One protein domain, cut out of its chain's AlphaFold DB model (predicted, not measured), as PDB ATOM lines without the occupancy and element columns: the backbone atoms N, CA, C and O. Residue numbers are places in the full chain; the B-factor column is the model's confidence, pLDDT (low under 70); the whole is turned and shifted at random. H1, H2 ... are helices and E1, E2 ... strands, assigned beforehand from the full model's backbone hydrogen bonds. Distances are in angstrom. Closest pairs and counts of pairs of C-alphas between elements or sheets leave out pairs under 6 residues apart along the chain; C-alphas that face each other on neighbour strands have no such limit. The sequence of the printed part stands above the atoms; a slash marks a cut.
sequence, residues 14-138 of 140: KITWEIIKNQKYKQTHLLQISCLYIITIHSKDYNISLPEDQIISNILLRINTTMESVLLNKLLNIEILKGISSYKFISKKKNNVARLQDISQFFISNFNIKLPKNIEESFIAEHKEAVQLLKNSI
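AT A GLANCE: This is residues 14 to 138 of the 140 residues of an uncharacterized protein of Ehrlichia chaffeensis (strain ATCC CRL-10679 / Arkansas) (UniProt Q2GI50). One twisted antiparallel sheet of five strands makes a wall, with two helices, H2 and H3, covering one face and the other face bare. E1, E2 and E3 are its long strands, E4 and E5 its short ones; the small H1 sits at the end of E3, and at the opposite end residues 46 to 51 stick out in a loop. The printed part has 125 residues, in the order E1 E2 E3 H1 E4 E5 H2 H3, class mixed, and the sheet's order is E1 - E2 - E3 - E4 - E5. It is only just compact, close to loose, with a radius of gyration of the C-alphas of 16.3 A, and elongated, spanning 57 by 31 by 26 A.

IN THESE COORDINATES: Find C-alpha 14 at (7.374, 16.891, 10.013); from there E1, residues 14 to 26, runs 39.8 A. E2, residues 29 to 43, runs 43.8 A, and E3, residues 54 to 66, 36.3 A. Look next for E4 at residues 77 to 82, 17.0 A, and E5 at 85 to 88, 10.1 A. H1 is residues 67 to 71, 6.1 A. H2, residues 96 to 111, is 22.2 A long, with a kink of 32 degrees near residue 105. H3, residues 117 to 136, runs 29.1 A and ends at C-alpha 136, (16.894, -19.286, 15.725).

HOW THE PARTS SIT: Begin with E1, E2 and E3, a meander, each strand the antiparallel neighbour of the one before. Between E1 and E2 find N 20 and O 36 at 2.9 A; between E2 and E3, N 37 and O 61 at 2.8 A. E3 and E4 have N 62 and O 79 at 2.8 A, and the hairpin E4 and E5 has N 87 and O 80 at 2.8 A. H3 is on the sheet at a height of 9.0 A, over E2, and runs along the strands; its closest C-alpha pair with E2 is Ile 33 and Ala 130, 6.0 A. H2, on the same face, lies over E4 at a height of 10.4 A. H2 and H3 form a helical hairpin and touch at Val 97 and Ile 124, their closest C-alphas, 6.1 A, at a shallow tilt of 34.6 degrees, only just short of steep, opposite ways. H1 touches H3 at the C-alphas of Val 70 and Val 131, 6.2 A; H1 and H2 are apart. Every O i to N i+4 pair is within hydrogen-bond range in H1, against 9 of 12 in H2 and 15 of 16 in H3.

THE WHOLE: Look for the farthest C-alphas at Ile 48 and Ile 138, 56.8 A apart. The printed part has no cut and no long link. Residues 46 to 51 stand free, and pLDDT is under 70 at residues 44 to 54; its mean over the printed part is 89.4.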
ATOM      1  N   LYS A  14       8.022  18.209  10.018       86.06
ATOM      2  CA  LYS A  14       7.374  16.891  10.013       86.06
ATOM      3  C   LYS A  14       8.418  15.852   9.611       86.06
ATOM      4  O   LYS A  14       9.158  16.061   8.655       86.06
ATOM      5  N   ILE A  15       8.497  14.749  10.350       89.94
ATOM      6  CA  ILE A  15       9.431  13.650  10.075       89.94
ATOM      7  C   ILE A  15       8.609  12.400   9.788       89.94
ATOM      8  O   ILE A  15       7.777  12.006  10.604       89.94
ATOM      9  N   THR A  16       8.856  11.781   8.640       92.19
ATOM     10  CA  THR A  16       8.317  10.469   8.273       92.19
ATOM     11  C   THR A  16       9.471   9.493   8.104       92.19
ATOM     12  O   THR A  16      10.595   9.902   7.808       92.19
ATOM     13  N   TRP A  17       9.220   8.203   8.307       94.75
ATOM     14  CA  TRP A  17      10.240   7.188   8.086       94.75
ATOM     15  C   TRP A  17       9.650   5.892   7.552       94.75
ATOM     16  O   TRP A  17       8.509   5.542   7.850       94.75
ATOM     17  N   GLU A  18      10.476   5.172   6.806       96.00
ATOM     18  CA  GLU A  18      10.204   3.829   6.306       96.00
ATOM     19  C   GLU A  18      11.364   2.909   6.678       96.00
ATOM     20  O   GLU A  18      12.506   3.358   6.823       96.00
ATOM     21  N   ILE A  19      11.074   1.619   6.851       96.88
ATOM     22  CA  ILE A  19      12.067   0.609   7.219       96.88
ATOM     23  C   ILE A  19      12.039  -0.498   6.174       96.88
ATOM     24  O   ILE A  19      11.032  -1.181   6.008       96.88
ATOM     25  N   ILE A  20      13.168  -0.707   5.505       96.88
ATOM     26  CA  ILE A  20      13.374  -1.828   4.592       96.88
ATOM     27  C   ILE A  20      14.290  -2.831   5.287       96.88
ATOM     28  O   ILE A  20      15.441  -2.520   5.605       96.88
ATOM     29  N   LYS A  21      13.786  -4.044   5.520       96.69
ATOM     30  CA  LYS A  21      14.569  -5.145   6.091       96.69
ATOM     31  C   LYS A  21      15.094  -6.024   4.963       96.69
ATOM     32  O   LYS A  21      14.332  -6.460   4.107       96.69
ATOM     33  N   ASN A  22      16.386  -6.316   4.979       96.38
ATOM     34  CA  ASN A  22      17.012  -7.235   4.039       96.38
ATOM     35  C   ASN A  22      17.762  -8.333   4.788       96.38
ATOM     36  O   ASN A  22      18.515  -8.058   5.721       96.38
ATOM     37  N   GLN A  23      17.588  -9.573   4.347       95.56
ATOM     38  CA  GLN A  23      18.212 -10.743   4.949       95.56
ATOM     39  C   GLN A  23      19.274 -11.287   3.997       95.56
ATOM     40  O   GLN A  23      19.020 -11.516   2.816       95.56
ATOM     41  N   LYS A  24      20.490 -11.476   4.505       94.75
ATOM     42  CA  LYS A  24      21.607 -12.029   3.744       94.75
ATOM     43  C   LYS A  24      21.871 -13.453   4.199       94.75
ATOM     44  O   LYS A  24      22.215 -13.685   5.359       94.75
ATOM     45  N   TYR A  25      21.793 -14.372   3.249       92.62
ATOM     46  CA  TYR A  25      22.052 -15.791   3.450       92.62
ATOM     47  C   TYR A  25      23.377 -16.206   2.814       92.62
ATOM     48  O   TYR A  25      23.843 -15.606   1.842       92.62
ATOM     49  N   LYS A  26      23.978 -17.264   3.354       90.75
ATOM     50  CA  LYS A  26      25.004 -18.056   2.677       90.75
ATOM     51  C   LYS A  26      24.560 -19.506   2.729       90.75
ATOM     52  O   LYS A  26      24.442 -20.066   3.815       90.75
ATOM     53  N   GLN A  27      24.315 -20.085   1.553       86.44
ATOM     54  CA  GLN A  27      23.595 -21.356   1.428       86.44
ATOM     55  C   GLN A  27      22.245 -21.250   2.159       86.44
ATOM     56  O   GLN A  27      21.454 -20.371   1.830       86.44
ATOM     57  N   THR A  28      22.006 -22.087   3.165       82.94
ATOM     58  CA  THR A  28      20.780 -22.110   3.975       82.94
ATOM     59  C   THR A  28      20.895 -21.315   5.278       82.94
ATOM     60  O   THR A  28      19.907 -21.173   5.994       82.94
ATOM     61  N   HIS A  29      22.070 -20.760   5.596       85.88
ATOM     62  CA  HIS A  29      22.304 -20.069   6.862       85.88
ATOM     63  C   HIS A  29      22.098 -18.562   6.734       85.88
ATOM     64  O   HIS A  29      22.705 -17.900   5.884       85.88
ATOM     65  N   LEU A  30      21.271 -18.008   7.619       92.88
ATOM     66  CA  LEU A  30      21.090 -16.569   7.760       92.88
ATOM     67  C   LEU A  30      22.340 -15.962   8.415       92.88
ATOM     68  O   LEU A  30      22.699 -16.305   9.538       92.88
ATOM     69  N   LEU A  31      23.017 -15.051   7.715       93.62
ATOM     70  CA  LEU A  31      24.262 -14.439   8.190       93.62
ATOM     71  C   LEU A  31      24.081 -13.023   8.727       93.62
ATOM     72  O   LEU A  31      24.854 -12.580   9.580       93.62
ATOM     73  N   GLN A  32      23.124 -12.279   8.182       95.75
ATOM     74  CA  GLN A  32      22.943 -10.874   8.515       95.75
ATOM     75  C   GLN A  32      21.518 -10.430   8.215       95.75
ATOM     76  O   GLN A  32      20.940 -10.807   7.199       95.75
ATOM     77  N   ILE A  33      21.003  -9.562   9.076       97.00
ATOM     78  CA  ILE A  33      19.795  -8.784   8.842       97.00
ATOM     79  C   ILE A  33      20.197  -7.309   8.830       97.00
ATOM     80  O   ILE A  33      20.819  -6.804   9.768       97.00
ATOM     81  N   SER A  34      19.864  -6.631   7.741       97.31
ATOM     82  CA  SER A  34      20.085  -5.205   7.535       97.31
ATOM     83  C   SER A  34      18.756  -4.474   7.617       97.31
ATOM     84  O   SER A  34      17.867  -4.756   6.820       97.31
ATOM     85  N   CYS A  35      18.643  -3.508   8.521       97.94
ATOM     86  CA  CYS A  35      17.522  -2.577   8.548       97.94
ATOM     87  C   CYS A  35      17.987  -1.249   7.949       97.94
ATOM     88  O   CYS A  35      18.914  -0.618   8.466       97.94
ATOM     89  N   LEU A  36      17.377  -0.854   6.834       97.81
ATOM     90  CA  LEU A  36      17.583   0.438   6.193       97.81
ATOM     91  C   LEU A  36      16.409   1.347   6.533       97.81
ATOM     92  O   LEU A  36      15.287   1.113   6.097       97.81
ATOM     93  N   TYR A  37      16.698   2.392   7.290       97.62
ATOM     94  CA  TYR A  37      15.770   3.459   7.608       97.62
ATOM     95  C   TYR A  37      15.903   4.563   6.571       97.62
ATOM     96  O   TYR A  37      17.000   5.084   6.358       97.62
ATOM     97  N   ILE A  38      14.783   4.930   5.963       96.25
ATOM     98  CA  ILE A  38      14.662   6.094   5.091       96.25
ATOM     99  C   ILE A  38      13.916   7.147   5.895       96.25
ATOM    100  O   ILE A  38      12.726   7.000   6.139       96.25
ATOM    101  N   ILE A  39      14.627   8.166   6.375       95.38
ATOM    102  CA  ILE A  39      14.073   9.225   7.222       95.38
ATOM    103  C   ILE A  39      13.930  10.484   6.373       95.38
ATOM    104  O   ILE A  39      14.929  11.075   5.955       95.38
ATOM    105  N   THR A  40      12.691  10.904   6.155       92.75
ATOM    106  CA  THR A  40      12.340  12.067   5.340       92.75
ATOM    107  C   THR A  40      11.919  13.211   6.251       92.75
ATOM    108  O   THR A  40      11.027  13.061   7.091       92.75
ATOM    109  N   ILE A  41      12.571  14.362   6.099       90.00
ATOM    110  CA  ILE A  41      12.245  15.590   6.826       90.00
ATOM    111  C   ILE A  41      11.544  16.548   5.875       90.00
ATOM    112  O   ILE A  41      12.089  16.898   4.829       90.00
ATOM    113  N   HIS A  42      10.372  17.012   6.286       86.25
ATOM    114  CA  HIS A  42       9.532  17.942   5.545       86.25
ATOM    115  C   HIS A  42       9.511  19.312   6.219       86.25
ATOM    116  O   HIS A  42       9.496  19.415   7.454       86.25
ATOM    117  N   SER A  43       9.479  20.362   5.402       77.88
ATOM    118  CA  SER A  43       9.211  21.725   5.854       77.88
ATOM    119  C   SER A  43       7.726  21.861   6.128       77.88
ATOM    120  O   SER A  43       6.910  21.571   5.256       77.88
ATOM    121  N   LYS A  44       7.358  22.335   7.319       64.62
ATOM    122  CA  LYS A  44       6.003  22.840   7.547       64.62
ATOM    123  C   LYS A  44       6.005  24.327   7.219       64.62
ATOM    124  O   LYS A  44       6.053  25.170   8.114       64.62
ATOM    125  N   ASP A  45       6.023  24.654   5.933       57.28
ATOM    126  CA  ASP A  45       5.837  26.039   5.519       57.28
ATOM    127  C   ASP A  45       4.351  26.394   5.628       57.28
ATOM    128  O   ASP A  45       3.491  25.786   5.001       57.28
ATOM    129  N   TYR A  46       4.043  27.402   6.445       52.12
ATOM    130  CA  TYR A  46       2.696  27.961   6.615       52.12
ATOM    131  C   TYR A  46       2.281  28.877   5.439       52.12
ATOM    132  O   TYR A  46       1.428  29.746   5.607       52.12
ATOM    133  N   ASN A  47       2.882  28.724   4.252       48.88
ATOM    134  CA  ASN A  47       2.595  29.567   3.091       48.88
ATOM    135  C   ASN A  47       1.674  28.850   2.096       48.88
ATOM    136  O   ASN A  47       2.003  27.809   1.537       48.88
ATOM    137  N   ILE A  48       0.514  29.467   1.875       50.25
ATOM    138  CA  ILE A  48      -0.731  28.943   1.285       50.25
ATOM    139  C   ILE A  48      -0.639  28.771  -0.254       50.25
ATOM    140  O   ILE A  48      -1.576  29.071  -0.981       50.25
ATOM    141  N   SER A  49       0.502  28.359  -0.813       53.22
ATOM    142  CA  SER A  49       0.643  28.278  -2.285       53.22
ATOM    143  C   SER A  49       1.642  27.258  -2.830       53.22
ATOM    144  O   SER A  49       1.793  27.167  -4.046       53.22
ATOM    145  N   LEU A  50       2.290  26.456  -1.982       50.97
ATOM    146  CA  LEU A  50       3.102  25.325  -2.439       50.97
ATOM    147  C   LEU A  50       2.415  24.006  -2.062       50.97
ATOM    148  O   LEU A  50       1.786  23.945  -1.003       50.97
ATOM    149  N   PRO A  51       2.490  22.977  -2.929       53.44
ATOM    150  CA  PRO A  51       1.873  21.687  -2.659       53.44
ATOM    151  C   PRO A  51       2.411  21.115  -1.344       53.44
ATOM    152  O   PRO A  51       3.576  21.321  -0.998       53.44
ATOM    153  N   GLU A  52       1.522  20.454  -0.607       54.50
ATOM    154  CA  GLU A  52       1.758  19.916   0.732       54.50
ATOM    155  C   GLU A  52       3.078  19.121   0.818       54.50
ATOM    156  O   GLU A  52       3.391  18.315  -0.057       54.50
ATOM    157  N   ASP A  53       3.828  19.355   1.903       57.06
ATOM    158  CA  ASP A  53       5.055  18.650   2.310       57.06
ATOM    159  C   ASP A  53       6.283  18.809   1.376       57.06
ATOM    160  O   ASP A  53       6.739  17.875   0.715       57.06
ATOM    161  N   GLN A  54       6.920  19.990   1.386       69.88
ATOM    162  CA  GLN A  54       8.233  20.157   0.750       69.88
ATOM    163  C   GLN A  54       9.308  19.353   1.504       69.88
ATOM    164  O   GLN A  54       9.654  19.667   2.647       69.88
ATOM    165  N   ILE A  55       9.890  18.350   0.841       75.00
ATOM    166  CA  ILE A  55      11.009  17.568   1.382       75.00
ATOM    167  C   ILE A  55      12.242  18.470   1.517       75.00
ATOM    168  O   ILE A  55      12.783  18.962   0.528       75.00
ATOM    169  N   ILE A  56      12.718  18.649   2.749       82.94
ATOM    170  CA  ILE A  56      13.952  19.384   3.063       82.94
ATOM    171  C   ILE A  56      15.165  18.468   2.909       82.94
ATOM    172  O   ILE A  56      16.227  18.892   2.456       82.94
ATOM    173  N   SER A  57      15.053  17.224   3.375       85.88
ATOM    174  CA  SER A  57      16.200  16.326   3.473       85.88
ATOM    175  C   SER A  57      15.764  14.875   3.596       85.88
ATOM    176  O   SER A  57      14.820  14.569   4.318       85.88
ATOM    177  N   ASN A  58      16.559  13.988   2.998       91.19
ATOM    178  CA  ASN A  58      16.496  12.546   3.215       91.19
ATOM    179  C   ASN A  58      17.763  12.077   3.928       91.19
ATOM    180  O   ASN A  58      18.877  12.457   3.549       91.19
ATOM    181  N   ILE A  59      17.584  11.266   4.965       95.75
ATOM    182  CA  ILE A  59      18.662  10.627   5.712       95.75
ATOM    183  C   ILE A  59      18.458   9.119   5.637       95.75
ATOM    184  O   ILE A  59      17.415   8.607   6.036       95.75
ATOM    185  N   LEU A  60      19.464   8.411   5.139       97.12
ATOM    186  CA  LEU A  60      19.510   6.959   5.155       97.12
ATOM    187  C   LEU A  60      20.323   6.507   6.362       97.12
ATOM    188  O   LEU A  60      21.462   6.935   6.545       97.12
ATOM    189  N   LEU A  61      19.749   5.627   7.170       97.62
ATOM    190  CA  LEU A  61      20.409   5.007   8.312       97.62
ATOM    191  C   LEU A  61      20.363   3.493   8.122       97.62
ATOM    192  O   LEU A  61      19.297   2.886   8.142       97.62
ATOM    193  N   ARG A  62      21.525   2.872   7.934       97.44
ATOM    194  CA  ARG A  62      21.651   1.422   7.795       97.44
ATOM    195  C   ARG A  62      22.211   0.834   9.077       97.44
ATOM    196  O   ARG A  62      23.306   1.196   9.496       97.44
ATOM    197  N   ILE A  63      21.483  -0.110   9.660       97.44
ATOM    198  CA  ILE A  63      21.887  -0.851  10.855       97.44
ATOM    199  C   ILE A  63      22.016  -2.319  10.469       97.44
ATOM    200  O   ILE A  63      21.043  -2.955  10.065       97.44
ATOM    201  N   ASN A  64      23.224  -2.862  10.586       96.62
ATOM    202  CA  ASN A  64      23.502  -4.253  10.248       96.62
ATOM    203  C   ASN A  64      23.677  -5.083  11.521       96.62
ATOM    204  O   ASN A  64      24.658  -4.909  12.248       96.62
ATOM    205  N   THR A  65      22.754  -6.018  11.745       95.88
ATOM    206  CA  THR A  65      22.897  -7.069  12.755       95.88
ATOM    207  C   THR A  65      23.438  -8.313  12.064       95.88
ATOM    208  O   THR A  65      22.786  -8.891  11.198       95.88
ATOM    209  N   THR A  66      24.657  -8.711  12.410       94.69
ATOM    210  CA  THR A  66      25.334  -9.877  11.826       94.69
ATOM    211  C   THR A  66      25.366 -11.035  12.810       94.69
ATOM    212  O   THR A  66      25.301 -10.830  14.023       94.69
ATOM    213  N   MET A  67      25.561 -12.248  12.303       91.88
ATOM    214  CA  MET A  67      25.804 -13.423  13.135       91.88
ATOM    215  C   MET A  67      26.947 -13.195  14.134       91.88
ATOM    216  O   MET A  67      26.828 -13.520  15.310       91.88
ATOM    217  N   GLU A  68      28.035 -12.554  13.702       90.06
ATOM    218  CA  GLU A  68      29.155 -12.216  14.584       90.06
ATOM    219  C   GLU A  68      28.758 -11.226  15.688       90.06
ATOM    220  O   GLU A  68      29.220 -11.352  16.820       90.06
ATOM    221  N   SER A  69      27.890 -10.252  15.387       90.75
ATOM    222  CA  SER A  69      27.374  -9.324  16.403       90.75
ATOM    223  C   SER A  69      26.536 -10.036  17.466       90.75
ATOM    224  O   SER A  69      26.554  -9.632  18.625       90.75
ATOM    225  N   VAL A  70      25.860 -11.127  17.095       90.56
ATOM    226  CA  VAL A  70      25.028 -11.930  17.999       90.56
ATOM    227  C   VAL A  70      25.869 -12.906  18.819       90.56
ATOM    228  O   VAL A  70      25.746 -12.938  20.040       90.56
ATOM    229  N   LEU A  71      26.725 -13.691  18.161       88.75
ATOM    230  CA  LEU A  71      27.501 -14.764  18.789       88.75
ATOM    231  C   LEU A  71      28.699 -14.252  19.586       88.75
ATOM    232  O   LEU A  71      28.994 -14.760  20.661       88.75
ATOM    233  N   LEU A  72      29.394 -13.249  19.053       89.44
ATOM    234  CA  LEU A  72      30.630 -12.722  19.633       89.44
ATOM    235  C   LEU A  72      30.413 -11.367  20.314       89.44
ATOM    236  O   LEU A  72      31.380 -10.696  20.666       89.44
ATOM    237  N   ASN A  73      29.152 -10.937  20.456       86.94
ATOM    238  CA  ASN A  73      28.774  -9.632  20.998       86.94
ATOM    239  C   ASN A  73      29.541  -8.464  20.335       86.94
ATOM    240  O   ASN A  73      29.874  -7.466  20.981       86.94
ATOM    241  N   LYS A  74      29.876  -8.601  19.041       92.81
ATOM    242  CA  LYS A  74      30.524  -7.526  18.282       92.81
ATOM    243  C   LYS A  74      29.573  -6.338  18.136       92.81
ATOM    244  O   LYS A  74      28.348  -6.476  18.106       92.81
ATOM    245  N   LEU A  75      30.161  -5.151  18.027       93.69
ATOM    246  CA  LEU A  75      29.401  -3.915  17.877       93.69
ATOM    247  C   LEU A  75      28.687  -3.869  16.522       93.69
ATOM    248  O   LEU A  75      29.256  -4.274  15.508       93.69
ATOM    249  N   LEU A  76      27.464  -3.335  16.508       94.06
ATOM    250  CA  LEU A  76      26.707  -3.116  15.274       94.06
ATOM    251  C   LEU A  76      27.460  -2.188  14.317       94.06
ATOM    252  O   LEU A  76      27.993  -1.151  14.732       94.06
ATOM    253  N   ASN A  77      27.428  -2.538  13.029       92.31
ATOM    254  CA  ASN A  77      27.815  -1.621  11.964       92.31
ATOM    255  C   ASN A  77      26.624  -0.702  11.651       92.31
ATOM    256  O   ASN A  77      25.558  -1.183  11.256       92.31
ATOM    257  N   ILE A  78      26.817   0.600  11.865       96.25
ATOM    258  CA  ILE A  78      25.812   1.648  11.679       96.25
ATOM    259  C   ILE A  78      26.385   2.675  10.713       96.25
ATOM    260  O   ILE A  78      27.433   3.267  10.976       96.25
ATOM    261  N   GLU A  79      25.677   2.905   9.619       96.00
ATOM    262  CA  GLU A  79      26.075   3.842   8.576       96.00
ATOM    263  C   GLU A  79      24.974   4.868   8.359       96.00
ATOM    264  O   GLU A  79      23.791   4.525   8.354       96.00
ATOM    265  N   ILE A  80      25.369   6.127   8.184       97.06
ATOM    266  CA  ILE A  80      24.443   7.247   8.046       97.06
ATOM    267  C   ILE A  80      24.836   8.050   6.809       97.06
ATOM    268  O   ILE A  80      25.987   8.465   6.671       97.06
ATOM    269  N   LEU A  81      23.877   8.278   5.918       96.62
ATOM    270  CA  LEU A  81      24.016   9.117   4.731       96.62
ATOM    271  C   LEU A  81      22.965  10.222   4.777       96.62
ATOM    272  O   LEU A  81      21.794   9.947   5.021       96.62
ATOM    273  N   LYS A  82      23.361  11.464   4.505       92.94
ATOM    274  CA  LYS A  82      22.439  12.588   4.296       92.94
ATOM    275  C   LYS A  82      22.760  13.213   2.945       92.94
ATOM    276  O   LYS A  82      23.837  13.784   2.768       92.94
ATOM    277  N   GLY A  83      21.850  13.070   1.983       86.12
ATOM    278  CA  GLY A  83      22.165  13.333   0.576       86.12
ATOM    279  C   GLY A  83      23.324  12.446   0.100       86.12
ATOM    280  O   GLY A  83      23.290  11.234   0.291       86.12
ATOM    281  N   ILE A  84      24.365  13.054  -0.472       84.94
ATOM    282  CA  ILE A  84      25.589  12.356  -0.913       84.94
ATOM    283  C   ILE A  84      26.645  12.206   0.194       84.94
ATOM    284  O   ILE A  84      27.662  11.542  -0.001       84.94
ATOM    285  N   SER A  85      26.432  12.835   1.353       91.31
ATOM    286  CA  SER A  85      27.428  12.910   2.419       91.31
ATOM    287  C   SER A  85      27.317  11.720   3.366       91.31
ATOM    288  O   SER A  85      26.251  11.466   3.932       91.31
ATOM    289  N   SER A  86      28.435  11.024   3.582       93.69
ATOM    290  CA  SER A  86      28.558   9.959   4.580       93.69
ATOM    291  C   SER A  86      28.998  10.506   5.926       93.69
ATOM    292  O   SER A  86      29.913  11.324   6.016       93.69
ATOM    293  N   TYR A  87      28.347  10.025   6.980       94.62
ATOM    294  CA  TYR A  87      28.629  10.408   8.347       94.62
ATOM    295  C   TYR A  87      29.039   9.197   9.175       94.62
ATOM    296  O   TYR A  87      28.357   8.171   9.224       94.62
ATOM    297  N   LYS A  88      30.158   9.343   9.886       91.75
ATOM    298  CA  LYS A  88      30.664   8.315  10.788       91.75
ATOM    299  C   LYS A  88      29.914   8.373  12.116       91.75
ATOM    300  O   LYS A  88      30.114   9.295  12.906       91.75
ATOM    301  N   PHE A  89      29.095   7.362  12.388       94.19
ATOM    302  CA  PHE A  89      28.481   7.194  13.700       94.19
ATOM    303  C   PHE A  89      29.530   6.746  14.729       94.19
ATOM    304  O   PHE A  89      30.219   5.739  14.543       94.19
ATOM    305  N   ILE A  90      29.656   7.491  15.828       89.44
ATOM    306  CA  ILE A  90      30.588   7.184  16.917       89.44
ATOM    307  C   ILE A  90      29.803   7.121  18.222       89.44
ATOM    308  O   ILE A  90      29.215   8.106  18.653       89.44
ATOM    309  N   SER A  91      29.863   5.968  18.884       91.94
ATOM    310  CA  SER A  91      29.370   5.785  20.248       91.94
ATOM    311  C   SER A  91      30.461   5.147  21.102       91.94
ATOM    312  O   SER A  91      31.118   4.190  20.677       91.94
ATOM    313  N   LYS A  92      30.633   5.669  22.322       91.06
ATOM    314  CA  LYS A  92      31.539   5.120  23.346       91.06
ATOM    315  C   LYS A  92      30.938   3.904  24.064       91.06
ATOM    316  O   LYS A  92      31.616   3.266  24.869       91.06
ATOM    317  N   LYS A  93      29.663   3.587  23.818       91.56
ATOM    318  CA  LYS A  93      28.962   2.482  24.475       91.56
ATOM    319  C   LYS A  93      29.425   1.149  23.889       91.56
ATOM    320  O   LYS A  93      29.568   1.001  22.673       91.56
ATOM    321  N   LYS A  94      29.632   0.172  24.777       88.75
ATOM    322  CA  LYS A  94      30.028  -1.206  24.436       88.75
ATOM    323  C   LYS A  94      28.835  -2.145  24.211       88.75
ATOM    324  O   LYS A  94      29.018  -3.246  23.715       88.75
ATOM    325  N   ASN A  95      27.627  -1.723  24.583       91.81
ATOM    326  CA  ASN A  95      26.395  -2.490  24.414       91.81
ATOM    327  C   ASN A  95      25.607  -1.964  23.205       91.81
ATOM    328  O   ASN A  95      25.417  -0.755  23.084       91.81
ATOM    329  N   ASN A  96      25.121  -2.863  22.346       93.81
ATOM    330  CA  ASN A  96      24.422  -2.497  21.112       93.81
ATOM    331  C   ASN A  96      23.108  -1.737  21.344       93.81
ATOM    332  O   ASN A  96      22.876  -0.746  20.664       93.81
ATOM    333  N   VAL A  97      22.299  -2.095  22.346       93.25
ATOM    334  CA  VAL A  97      21.069  -1.352  22.685       93.25
ATOM    335  C   VAL A  97      21.393   0.085  23.093       93.25
ATOM    336  O   VAL A  97      20.786   1.021  22.583       93.25
ATOM    337  N   ALA A  98      22.396   0.277  23.952       93.00
ATOM    338  CA  ALA A  98      22.822   1.617  24.356       93.00
ATOM    339  C   ALA A  98      23.406   2.427  23.183       93.00
ATOM    340  O   ALA A  98      23.210   3.634  23.104       93.00
ATOM    341  N   ARG A  99      24.100   1.774  22.241       94.94
ATOM    342  CA  ARG A  99      24.584   2.427  21.011       94.94
ATOM    343  C   ARG A  99      23.438   2.889  20.121       94.94
ATOM    344  O   ARG A  99      23.537   3.958  19.537       94.94
ATOM    345  N   LEU A 100      22.366   2.107  20.013       96.38
ATOM    346  CA  LEU A 100      21.187   2.489  19.236       96.38
ATOM    347  C   LEU A 100      20.485   3.712  19.841       96.38
ATOM    348  O   LEU A 100      20.031   4.573  19.099       96.38
ATOM    349  N   GLN A 101      20.475   3.838  21.169       94.50
ATOM    350  CA  GLN A 101      19.966   5.034  21.854       94.50
ATOM    351  C   GLN A 101      20.812   6.288  21.567       94.50
ATOM    352  O   GLN A 101      20.270   7.383  21.444       94.50
ATOM    353  N   ASP A 102      22.131   6.142  21.395       95.75
ATOM    354  CA  ASP A 102      23.013   7.265  21.040       95.75
ATOM    355  C   ASP A 102      22.742   7.814  19.618       95.75
ATOM    356  O   ASP A 102      23.191   8.919  19.299       95.75
ATOM    357  N   ILE A 103      22.004   7.096  18.756       96.31
ATOM    358  CA  ILE A 103      21.631   7.582  17.414       96.31
ATOM    359  C   ILE A 103      20.799   8.865  17.521       96.31
ATOM    360  O   ILE A 103      21.056   9.814  16.785       96.31
ATOM    361  N   SER A 104      19.862   8.955  18.466       93.31
ATOM    362  CA  SER A 104      19.041  10.157  18.657       93.31
ATOM    363  C   SER A 104      19.911  11.380  18.946       93.31
ATOM    364  O   SER A 104      19.764  12.430  18.319       93.31
ATOM    365  N   GLN A 105      20.898  11.219  19.834       94.00
ATOM    366  CA  GLN A 105      21.853  12.279  20.150       94.00
ATOM    367  C   GLN A 105      22.726  12.631  18.942       94.00
ATOM    368  O   GLN A 105      23.005  13.805  18.702       94.00
ATOM    369  N   PHE A 106      23.128  11.634  18.153       95.44
ATOM    370  CA  PHE A 106      23.862  11.857  16.915       95.44
ATOM    371  C   PHE A 106      23.069  12.733  15.931       95.44
ATOM    372  O   PHE A 106      23.639  13.671  15.372       95.44
ATOM    373  N   PHE A 107      21.770  12.475  15.746       93.88
ATOM    374  CA  PHE A 107      20.904  13.272  14.867       93.88
ATOM    375  C   PHE A 107      20.742  14.712  15.364       93.88
ATOM    376  O   PHE A 107      20.832  15.649  14.565       93.88
ATOM    377  N   ILE A 108      20.590  14.904  16.677       92.44
ATOM    378  CA  ILE A 108      20.527  16.239  17.284       92.44
ATOM    379  C   ILE A 108      21.838  16.989  17.025       92.44
ATOM    380  O   ILE A 108      21.818  18.095  16.492       92.44
ATOM    381  N   SER A 109      22.984  16.384  17.337       92.62
ATOM    382  CA  SER A 109      24.282  17.060  17.256       92.62
ATOM    383  C   SER A 109      24.778  17.309  15.828       92.62
ATOM    384  O   SER A 109      25.440  18.315  15.601       92.62
ATOM    385  N   ASN A 110      24.486  16.424  14.868       92.44
ATOM    386  CA  ASN A 110      25.020  16.541  13.502       92.44
ATOM    387  C   ASN A 110      24.045  17.179  12.515       92.44
ATOM    388  O   ASN A 110      24.472  17.753  11.514       92.44
ATOM    389  N   PHE A 111      22.739  17.058  12.760       90.56
ATOM    390  CA  PHE A 111      21.722  17.520  11.817       90.56
ATOM    391  C   PHE A 111      20.771  18.558  12.401       90.56
ATOM    392  O   PHE A 111      19.985  19.107  11.634       90.56
ATOM    393  N   ASN A 112      20.846  18.840  13.709       89.94
ATOM    394  CA  ASN A 112      19.868  19.644  14.440       89.94
ATOM    395  C   ASN A 112      18.438  19.086  14.300       89.94
ATOM    396  O   ASN A 112      17.473  19.825  14.121       89.94
ATOM    397  N   ILE A 113      18.314  17.754  14.329       89.81
ATOM    398  CA  ILE A 113      17.043  17.042  14.167       89.81
ATOM    399  C   ILE A 113      16.770  16.230  15.422       89.81
ATOM    400  O   ILE A 113      17.561  15.368  15.798       89.81
ATOM    401  N   LYS A 114      15.611  16.467  16.036       91.75
ATOM    402  CA  LYS A 114      15.081  15.601  17.086       91.75
ATOM    403  C   LYS A 114      14.229  14.512  16.446       91.75
ATOM    404  O   LYS A 114      13.208  14.814  15.830       91.75
ATOM    405  N   LEU A 115      14.654  13.261  16.585       92.12
ATOM    406  CA  LEU A 115      13.883  12.130  16.085       92.12
ATOM    407  C   LEU A 115      12.590  11.938  16.905       92.12
ATOM    408  O   LEU A 115      12.564  12.209  18.108       92.12
ATOM    409  N   PRO A 116      11.489  11.503  16.271       92.31
ATOM    410  CA  PRO A 116      10.304  11.053  16.991       92.31
ATOM    411  C   PRO A 116      10.599   9.841  17.893       92.31
ATOM    412  O   PRO A 116      11.338   8.936  17.522       92.31
ATOM    413  N   LYS A 117       9.980   9.758  19.074       92.69
ATOM    414  CA  LYS A 117      10.285   8.681  20.036       92.69
ATOM    415  C   LYS A 117      10.039   7.270  19.475       92.69
ATOM    416  O   LYS A 117      10.789   6.346  19.761       92.69
ATOM    417  N   ASN A 118       9.008   7.112  18.650       93.69
ATOM    418  CA  ASN A 118       8.657   5.836  18.025       93.69
ATOM    419  C   ASN A 118       9.704   5.343  17.012       93.69
ATOM    420  O   ASN A 118       9.946   4.138  16.954       93.69
ATOM    421  N   ILE A 119      10.371   6.227  16.257       94.50
ATOM    422  CA  ILE A 119      11.496   5.798  15.414       94.50
ATOM    423  C   ILE A 119      12.683   5.358  16.284       94.50
ATOM    424  O   ILE A 119      13.297   4.334  15.992       94.50
ATOM    425  N   GLU A 120      12.954   6.043  17.397       93.00
ATOM    426  CA  GLU A 120      14.030   5.662  18.323       93.00
ATOM    427  C   GLU A 120      13.784   4.281  18.950       93.00
ATOM    428  O   GLU A 120      14.673   3.427  18.985       93.00
ATOM    429  N   GLU A 121      12.553   4.036  19.401       95.25
ATOM    430  CA  GLU A 121      12.125   2.744  19.937       95.25
ATOM    431  C   GLU A 121      12.213   1.637  18.877       95.25
ATOM    432  O   GLU A 121      12.617   0.511  19.190       95.25
ATOM    433  N   SER A 122      11.921   1.967  17.612       96.44
ATOM    434  CA  SER A 122      12.002   1.008  16.512       96.44
ATOM    435  C   SER A 122      13.420   0.477  16.298       96.44
ATOM    436  O   SER A 122      13.569  -0.712  16.045       96.44
ATOM    437  N   PHE A 123      14.477   1.284  16.485       96.56
ATOM    438  CA  PHE A 123      15.861   0.808  16.330       96.56
ATOM    439  C   PHE A 123      16.150  -0.392  17.236       96.56
ATOM    440  O   PHE A 123      16.770  -1.376  16.827       96.56
ATOM    441  N   ILE A 124      15.680  -0.316  18.481       96.56
ATOM    442  CA  ILE A 124      15.892  -1.350  19.492       96.56
ATOM    443  C   ILE A 124      15.004  -2.563  19.213       96.56
ATOM    444  O   ILE A 124      15.475  -3.694  19.345       96.56
ATOM    445  N   ALA A 125      13.738  -2.342  18.852       97.00
ATOM    446  CA  ALA A 125      12.799  -3.416  18.537       97.00
ATOM    447  C   ALA A 125      13.294  -4.257  17.350       97.00
ATOM    448  O   ALA A 125      13.421  -5.475  17.468       97.00
ATOM    449  N   GLU A 126      13.692  -3.589  16.269       97.00
ATOM    450  CA  GLU A 126      14.208  -4.209  15.051       97.00
ATOM    451  C   GLU A 126      15.508  -4.975  15.295       97.00
ATOM    452  O   GLU A 126      15.686  -6.099  14.827       97.00
ATOM    453  N   HIS A 127      16.412  -4.412  16.100       95.56
ATOM    454  CA  HIS A 127      17.619  -5.125  16.497       95.56
ATOM    455  C   HIS A 127      17.301  -6.387  17.313       95.56
ATOM    456  O   HIS A 127      17.897  -7.434  17.067       95.56
ATOM    457  N   LYS A 128      16.362  -6.325  18.266       95.69
ATOM    458  CA  LYS A 128      15.968  -7.496  19.067       95.69
ATOM    459  C   LYS A 128      15.340  -8.593  18.208       95.69
ATOM    460  O   LYS A 128      15.702  -9.756  18.372       95.69
ATOM    461  N   GLU A 129      14.450  -8.228  17.287       96.31
ATOM    462  CA  GLU A 129      13.851  -9.159  16.327       96.31
ATOM    463  C   GLU A 129      14.932  -9.810  15.455       96.31
ATOM    464  O   GLU A 129      14.997 -11.035  15.350       96.31
ATOM    465  N   ALA A 130      15.854  -9.008  14.918       95.19
ATOM    466  CA  ALA A 130      16.962  -9.504  14.114       95.19
ATOM    467  C   ALA A 130      17.868 -10.473  14.893       95.19
ATOM    468  O   ALA A 130      18.249 -11.523  14.377       95.19
ATOM    469  N   VAL A 131      18.192 -10.150  16.149       94.75
ATOM    470  CA  VAL A 131      18.956 -11.035  17.041       94.75
ATOM    471  C   VAL A 131      18.218 -12.356  17.247       94.75
ATOM    472  O   VAL A 131      18.853 -13.407  17.201       94.75
ATOM    473  N   GLN A 132      16.900 -12.326  17.464       94.50
ATOM    474  CA  GLN A 132      16.110 -13.540  17.666       94.50
ATOM    475  C   GLN A 132      16.101 -14.425  16.415       94.50
ATOM    476  O   GLN A 132      16.353 -15.624  16.519       94.50
ATOM    477  N   LEU A 133      15.869 -13.841  15.238       93.25
ATOM    478  CA  LEU A 133      15.888 -14.566  13.965       93.25
ATOM    479  C   LEU A 133      17.260 -15.193  13.691       93.25
ATOM    480  O   LEU A 133      17.346 -16.360  13.310       93.25
ATOM    481  N   LEU A 134      18.339 -14.448  13.948       92.88
ATOM    482  CA  LEU A 134      19.702 -14.957  13.806       92.88
ATOM    483  C   LEU A 134      19.986 -16.099  14.784       92.88
ATOM    484  O   LEU A 134      20.512 -17.120  14.361       92.88
ATOM    485  N   LYS A 135      19.591 -15.988  16.057       90.94
ATOM    486  CA  LYS A 135      19.746 -17.084  17.029       90.94
ATOM    487  C   LYS A 135      18.979 -18.336  16.609       90.94
ATOM    488  O   LYS A 135      19.545 -19.424  16.624       90.94
ATOM    489  N   ASN A 136      17.730 -18.173  16.175       88.38
ATOM    490  CA  ASN A 136      16.894 -19.286  15.725       88.38
ATOM    491  C   ASN A 136      17.476 -19.990  14.491       88.38
ATOM    492  O   ASN A 136      17.273 -21.184  14.326       88.38
ATOM    493  N   SER A 137      18.230 -19.280  13.648       83.62
ATOM    494  CA  SER A 137      18.892 -19.874  12.477       83.62
ATOM    495  C   SER A 137      20.114 -20.752  12.802       83.62
ATOM    496  O   SER A 137      20.658 -21.392  11.902       83.62
ATOM    497  N   ILE A 138      20.562 -20.764  14.064       75.00
ATOM    498  CA  ILE A 138      21.716 -21.542  14.555       75.00
ATOM    499  C   ILE A 138      21.262 -22.813  15.264       75.00
ATOM    500  O   ILE A 138      21.968 -23.816  15.224       75.00
TER     501      ILE A 138